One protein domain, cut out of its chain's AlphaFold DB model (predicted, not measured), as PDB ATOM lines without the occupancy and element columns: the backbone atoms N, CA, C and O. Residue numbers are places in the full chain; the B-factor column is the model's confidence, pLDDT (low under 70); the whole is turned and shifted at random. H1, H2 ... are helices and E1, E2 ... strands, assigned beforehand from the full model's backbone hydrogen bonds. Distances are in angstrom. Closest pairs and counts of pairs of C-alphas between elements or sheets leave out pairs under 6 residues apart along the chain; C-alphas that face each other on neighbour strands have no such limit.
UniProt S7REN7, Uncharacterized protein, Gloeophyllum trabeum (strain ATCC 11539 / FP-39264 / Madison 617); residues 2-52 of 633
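What this domain is: This is residues 2 to 52 of the 633 residues of an uncharacterized protein of Gloeophyllum trabeum (strain ATCC 11539 / FP-39264 / Madison 617) (UniProt S7REN7). Two small lobes are joined by a thin stretch of chain: at one end two helices, H1 and H2, set nearly at right angles like an L, and at the other end a hairpin of two short strands, E1 and E2. The two lobes are separate, with H1 away from both strands and H2 away from E2, and residues 29 to 32 lead from one lobe to the other. The printed part has 51 residues, with two named helices followed by two named strands along the chain, H1, H2, E1, E2; the sheet has the order E1 - E2 and is antiparallel. The class is mixed, helices and strands. The whole is loose, with a radius of gyration of the C-alphas of 14.1 A and spans of 38 by 28 by 19 A.

How they stand to each other: H1, residues 2 to 15, touches H2, residues 19 to 28, with its residues 8 to 13 alone. Their closest C-alphas are those of Ser 12 and Pro 19, 5.3 A apart. Their lines stand at 72 degrees, only just about perpendicular. In H1 and H2 every O i to N i+4 pair is within hydrogen-bond range. E1, residues 33 to 37, and E2, residues 44 to 48, are antiparallel neighbours and form a hairpin, with 147 degrees between their directions. Across this pair N 36 and O 45 are within hydrogen-bond range at 3.1 A, and N 45 and O 36 at 3.0 A. The C-alphas of Cys 35 and Val 46 face each other at 4.8 A. H1 is apart from E1 and from E2, and H2 is apart from E2.

Where its parts are: H1 begins at C-alpha 2, at (400.003, 313.355, 340.535), and measures 20.0 A from first to last C-alpha over its 14 residues. H2 has 10 residues and measures 14.2 A, beginning at C-alpha 19, at (408.587, 304.075, 335.640). E1 and E2 have five residues each and measure 12.0 A and 12.8 A. E2 ends at C-alpha 48, at (401.316, 294.311, 355.512).

The domain as a whole: The two C-alphas farthest apart are those of Gly 16 and Thr 39, at 38.5 A. The C-alphas of Ser 2 and Gly 52, the first and last printed, are 33.0 A apart. The printed part has no cut. The links H1 to H2 and H2 to E1 are tight, and the link E1 to E2, with 6 residues, is short. The mean pLDDT of the printed part is 78.5; 14 residues are under 70, namely residues 28 to 35, 40, 47 and 49 to 52.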
ATOM      1  N   SER A   2     398.926 312.573 341.201       88.00
ATOM      2  CA  SER A   2     400.003 313.355 340.535       88.00
ATOM      3  C   SER A   2     401.358 313.396 341.270       88.00
ATOM      4  O   SER A   2     402.385 313.052 340.695       88.00
ATOM      5  N   ARG A   3     401.368 313.731 342.568       89.75
ATOM      6  CA  ARG A   3     402.596 313.779 343.389       89.75
ATOM      7  C   ARG A   3     403.265 312.413 343.621       89.75
ATOM      8  O   ARG A   3     404.476 312.367 343.801       89.75
ATOM      9  N   LEU A   4     402.498 311.321 343.602       91.31
ATOM     10  CA  LEU A   4     403.035 309.956 343.654       91.31
ATOM     11  C   LEU A   4     403.722 309.616 342.326       91.31
ATOM     12  O   LEU A   4     404.878 309.221 342.340       91.31
ATOM     13  N   MET A   5     403.064 309.885 341.192       94.81
ATOM     14  CA  MET A   5     403.641 309.678 339.854       94.81
ATOM     15  C   MET A   5     404.928 310.487 339.643       94.81
ATOM     16  O   MET A   5     405.878 309.984 339.053       94.81
ATOM     17  N   PHE A   6     404.992 311.719 340.161       95.12
ATOM     18  CA  PHE A   6     406.218 312.525 340.143       95.12
ATOM     19  C   PHE A   6     407.352 311.876 340.954       95.12
ATOM     20  O   PHE A   6     408.480 311.794 340.474       95.12
ATOM     21  N   ASN A   7     407.057 311.377 342.160       95.31
ATOM     22  CA  ASN A   7     408.047 310.678 342.982       95.31
ATOM     23  C   ASN A   7     408.512 309.363 342.334       95.31
ATOM     24  O   ASN A   7     409.706 309.085 342.361       95.31
ATOM     25  N   ILE A   8     407.603 308.588 341.734       93.75
ATOM     26  CA  ILE A   8     407.911 307.328 341.038       93.75
ATOM     27  C   ILE A   8     408.798 307.588 339.819       93.75
ATOM     28  O   ILE A   8     409.847 306.966 339.700       93.75
ATOM     29  N   ARG A   9     408.460 308.574 338.975       95.69
ATOM     30  CA  ARG A   9     409.317 308.990 337.850       95.69
ATOM     31  C   ARG A   9     410.691 309.469 338.320       95.69
ATOM     32  O   ARG A   9     411.684 309.116 337.702       95.69
ATOM     33  N   ARG A  10     410.770 310.214 339.431       95.81
ATOM     34  CA  ARG A  10     412.055 310.643 340.008       95.81
ATOM     35  C   ARG A  10     412.877 309.465 340.548       95.81
ATOM     36  O   ARG A  10     414.097 309.471 340.399       95.81
ATOM     37  N   LEU A  11     412.227 308.477 341.164       94.94
ATOM     38  CA  LEU A  11     412.876 307.258 341.644       94.94
ATOM     39  C   LEU A  11     413.398 306.426 340.466       94.94
ATOM     40  O   LEU A  11     414.568 306.069 340.465       94.94
ATOM     41  N   SER A  12     412.576 306.199 339.440       96.88
ATOM     42  CA  SER A  12     412.957 305.398 338.274       96.88
ATOM     43  C   SER A  12     414.113 306.049 337.500       96.88
ATOM     44  O   SER A  12     415.118 305.393 337.244       96.88
ATOM     45  N   THR A  13     414.087 307.374 337.278       96.00
ATOM     46  CA  THR A  13     415.236 308.098 336.696       96.00
ATOM     47  C   THR A  13     416.500 308.027 337.556       96.00
ATOM     48  O   THR A  13     417.598 308.047 337.014       96.00
ATOM     49  N   SER A  14     416.369 307.919 338.885       96.62
ATOM     50  CA  SER A  14     417.512 307.751 339.797       96.62
ATOM     51  C   SER A  14     418.051 306.316 339.844       96.62
ATOM     52  O   SER A  14     419.162 306.116 340.327       96.62
ATOM     53  N   LEU A  15     417.269 305.335 339.387       95.00
ATOM     54  CA  LEU A  15     417.632 303.915 339.310       95.00
ATOM     55  C   LEU A  15     418.006 303.477 337.882       95.00
ATOM     56  O   LEU A  15     418.440 302.348 337.688       95.00
ATOM     57  N   GLY A  16     417.823 304.347 336.882       96.19
ATOM     58  CA  GLY A  16     417.957 303.996 335.466       96.19
ATOM     59  C   GLY A  16     416.827 303.104 334.935       96.19
ATOM     60  O   GLY A  16     416.978 302.519 333.867       96.19
ATOM     61  N   THR A  17     415.710 302.988 335.662       96.06
ATOM     62  CA  THR A  17     414.581 302.113 335.319       96.06
ATOM     63  C   THR A  17     413.413 302.880 334.701       96.06
ATOM     64  O   THR A  17     413.199 304.075 334.936       96.06
ATOM     65  N   GLU A  18     412.620 302.171 333.901       96.31
ATOM     66  CA  GLU A  18     411.383 302.702 333.339       96.31
ATOM     67  C   GLU A  18     410.304 302.792 334.438       96.31
ATOM     68  O   GLU A  18     410.143 301.848 335.218       96.31
ATOM     69  N   PRO A  19     409.557 303.909 334.558       93.44
ATOM     70  CA  PRO A  19     408.587 304.075 335.640       93.44
ATOM     71  C   PRO A  19     407.404 303.108 335.536       93.44
ATOM     72  O   PRO A  19     406.698 302.933 336.523       93.44
ATOM     73  N   GLU A  20     407.182 302.496 334.371       92.50
ATOM     74  CA  GLU A  20     406.115 301.515 334.147       92.50
ATOM     75  C   GLU A  20     406.477 300.144 334.732       92.50
ATOM     76  O   GLU A  20     405.639 299.552 335.403       92.50
ATOM     77  N   LEU A  21     407.743 299.711 334.629       90.31
ATOM     78  CA  LEU A  21     408.255 298.524 335.336       90.31
ATOM     79  C   LEU A  21     408.180 298.703 336.859       90.31
ATOM     80  O   LEU A  21     407.691 297.843 337.588       90.31
ATOM     81  N   LEU A  22     408.590 299.877 337.352       90.44
ATOM     82  CA  LEU A  22     408.524 300.178 338.785       90.44
ATOM     83  C   LEU A  22     407.069 300.277 339.289       90.44
ATOM     84  O   LEU A  22     406.805 300.037 340.465       90.44
ATOM     85  N   LEU A  23     406.114 300.588 338.404       90.12
ATOM     86  CA  LEU A  23     404.683 300.495 338.692       90.12
ATOM     87  C   LEU A  23     404.168 299.054 338.636       90.12
ATOM     88  O   LEU A  23     403.412 298.695 339.532       90.12
ATOM     89  N   SER A  24     404.577 298.216 337.677       86.94
ATOM     90  CA  SER A  24     404.145 296.810 337.633       86.94
ATOM     91  C   SER A  24     404.622 296.024 338.852       86.94
ATOM     92  O   SER A  24     403.839 295.276 339.431       86.94
ATOM     93  N   ASP A  25     405.848 296.265 339.322       81.81
ATOM     94  CA  ASP A  25     406.372 295.638 340.542       81.81
ATOM     95  C   ASP A  25     405.580 296.085 341.786       81.81
ATOM     96  O   ASP A  25     405.261 295.281 342.667       81.81
ATOM     97  N   MET A  26     405.176 297.362 341.837       78.75
ATOM     98  CA  MET A  26     404.297 297.890 342.886       78.75
ATOM     99  C   MET A  26     402.833 297.423 342.759       78.75
ATOM    100  O   MET A  26     402.155 297.312 343.776       78.75
ATOM    101  N   GLU A  27     402.326 297.137 341.557       70.31
ATOM    102  CA  GLU A  27     400.970 296.603 341.346       70.31
ATOM    103  C   GLU A  27     400.874 295.090 341.573       70.31
ATOM    104  O   GLU A  27     399.805 294.607 341.958       70.31
ATOM    105  N   MET A  28     401.977 294.360 341.383       45.97
ATOM    106  CA  MET A  28     402.166 292.979 341.838       45.97
ATOM    107  C   MET A  28     402.239 292.939 343.369       45.97
ATOM    108  O   MET A  28     401.560 292.134 344.011       45.97
ATOM    109  N   SER A  29     402.980 293.872 343.976       53.00
ATOM    110  CA  SER A  29     403.042 294.066 345.426       53.00
ATOM    111  C   SER A  29     401.786 294.767 345.973       53.00
ATOM    112  O   SER A  29     401.840 295.875 346.508       53.00
ATOM    113  N   ARG A  30     400.621 294.099 345.882       51.56
ATOM    114  CA  ARG A  30     399.341 294.551 346.472       51.56
ATOM    115  C   ARG A  30     399.328 294.465 347.998       51.56
ATOM    116  O   ARG A  30     398.462 293.835 348.602       51.56
ATOM    117  N   VAL A  31     400.271 295.144 348.636       52.00
ATOM    118  CA  VAL A  31     400.243 295.442 350.061       52.00
ATOM    119  C   VAL A  31     399.055 296.365 350.324       52.00
ATOM    120  O   VAL A  31     399.077 297.542 349.955       52.00
ATOM    121  N   GLN A  32     398.015 295.863 351.000       50.56
ATOM    122  CA  GLN A  32     397.060 296.746 351.672       50.56
ATOM    123  C   GLN A  32     397.806 297.459 352.802       50.56
ATOM    124  O   GLN A  32     397.850 296.962 353.921       50.56
ATOM    125  N   MET A  33     398.419 298.610 352.504       50.44
ATOM    126  CA  MET A  33     399.102 299.439 353.499       50.44
ATOM    127  C   MET A  33     398.077 300.039 354.463       50.44
ATOM    128  O   MET A  33     397.638 301.185 354.314       50.44
ATOM    129  N   ARG A  34     397.695 299.263 355.479       62.59
ATOM    130  CA  ARG A  34     396.933 299.770 356.615       62.59
ATOM    131  C   ARG A  34     397.882 300.566 357.498       62.59
ATOM    132  O   ARG A  34     398.559 300.049 358.379       62.59
ATOM    133  N   CYS A  35     397.932 301.858 357.191       62.53
ATOM    134  CA  CYS A  35     398.610 302.893 357.955       62.53
ATOM    135  C   CYS A  35     397.916 303.101 359.310       62.53
ATOM    136  O   CYS A  35     397.154 304.058 359.487       62.53
ATOM    137  N   THR A  36     398.145 302.201 360.263       70.31
ATOM    138  CA  THR A  36     397.653 302.347 361.632       70.31
ATOM    139  C   THR A  36     398.523 303.350 362.394       70.31
ATOM    140  O   THR A  36     399.738 303.471 362.206       70.31
ATOM    141  N   LYS A  37     397.887 304.173 363.234       75.44
ATOM    142  CA  LYS A  37     398.610 305.177 364.022       75.44
ATOM    143  C   LYS A  37     399.370 304.459 365.138       75.44
ATOM    144  O   LYS A  37     398.748 303.758 365.931       75.44
ATOM    145  N   GLY A  38     400.687 304.661 365.208       80.88
ATOM    146  CA  GLY A  38     401.524 304.067 366.246       80.88
ATOM    147  C   GLY A  38     401.106 304.496 367.656       80.88
ATOM    148  O   GLY A  38     400.439 305.517 367.854       80.88
ATOM    149  N   THR A  39     401.511 303.710 368.654       78.19
ATOM    150  CA  THR A  39     401.137 303.936 370.062       78.19
ATOM    151  C   THR A  39     401.749 305.211 370.651       78.19
ATOM    152  O   THR A  39     401.261 305.708 371.667       78.19
ATOM    153  N   ARG A  40     402.775 305.785 370.005       66.44
ATOM    154  CA  ARG A  40     403.355 307.091 370.342       66.44
ATOM    155  C   ARG A  40     403.103 308.126 369.250       66.44
ATOM    156  O   ARG A  40     402.999 307.830 368.061       66.44
ATOM    157  N   GLU A  41     403.041 309.387 369.663       75.38
ATOM    158  CA  GLU A  41     402.820 310.506 368.753       75.38
ATOM    159  C   GLU A  41     404.016 310.712 367.808       75.38
ATOM    160  O   GLU A  41     405.100 311.111 368.228       75.38
ATOM    161  N   GLY A  42     403.795 310.444 366.518       85.75
ATOM    162  CA  GLY A  42     404.808 310.528 365.460       85.75
ATOM    163  C   GLY A  42     405.214 309.178 364.863       85.75
ATOM    164  O   GLY A  42     405.869 309.168 363.824       85.75
ATOM    165  N   GLU A  43     404.800 308.059 365.461       70.25
ATOM    166  CA  GLU A  43     405.005 306.719 364.902       70.25
ATOM    167  C   GLU A  43     403.866 306.359 363.925       70.25
ATOM    168  O   GLU A  43     402.684 306.598 364.192       70.25
ATOM    169  N   LEU A  44     404.232 305.778 362.780       71.44
ATOM    170  CA  LEU A  44     403.319 305.238 361.775       71.44
ATOM    171  C   LEU A  44     403.616 303.746 361.641       71.44
ATOM    172  O   LEU A  44     404.738 303.381 361.296       71.44
ATOM    173  N   LEU A  45     402.627 302.906 361.922       70.75
ATOM    174  CA  LEU A  45     402.708 301.476 361.661       70.75
ATOM    175  C   LEU A  45     402.160 301.225 360.253       70.75
ATOM    176  O   LEU A  45     401.168 301.828 359.842       70.75
ATOM    177  N   VAL A  46     402.846 300.373 359.496       76.38
ATOM    178  CA  VAL A  46     402.416 299.937 358.165       76.38
ATOM    179  C   VAL A  46     402.198 298.439 358.254       76.38
ATOM    180  O   VAL A  46     403.144 297.659 358.178       76.38
ATOM    181  N   GLU A  47     400.951 298.048 358.483       68.38
ATOM    182  CA  GLU A  47     400.560 296.643 358.481       68.38
ATOM    183  C   GLU A  47     400.542 296.130 357.034       68.38
ATOM    184  O   GLU A  47     399.950 296.751 356.146       68.38
ATOM    185  N   VAL A  48     401.229 295.009 356.802       74.06
ATOM    186  CA  VAL A  48     401.316 294.311 355.512       74.06
ATOM    187  C   VAL A  48     400.408 293.089 355.605       74.06
ATOM    188  O   VAL A  48     400.810 292.040 356.089       74.06
ATOM    189  N   GLU A  49     399.148 293.248 355.201       56.62
ATOM    190  CA  GLU A  49     398.075 292.277 355.492       56.62
ATOM    191  C   GLU A  49     398.150 290.958 354.691       56.62
ATOM    192  O   GLU A  49     397.412 290.023 354.979       56.62
ATOM    193  N   ASN A  50     399.048 290.868 353.705       52.69
ATOM    194  CA  ASN A  50     399.164 289.743 352.770       52.69
ATOM    195  C   ASN A  50     400.480 288.969 352.965       52.69
ATOM    196  O   ASN A  50     401.296 288.900 352.048       52.69
ATOM    197  N   VAL A  51     400.699 288.433 354.168       56.75
ATOM    198  CA  VAL A  51     401.736 287.422 354.434       56.75
ATOM    199  C   VAL A  51     401.132 286.355 355.341       56.75
ATOM    200  O   VAL A  51     400.901 286.602 356.528       56.75
ATOM    201  N   GLY A  52     400.846 285.176 354.791       64.44
ATOM    202  CA  GLY A  52     400.472 284.011 355.591       64.44
ATOM    203  C   GLY A  52     401.647 283.553 356.470       64.44
ATOM    204  O   GLY A  52     402.799 283.685 356.054       64.44
TER     205      GLY A  52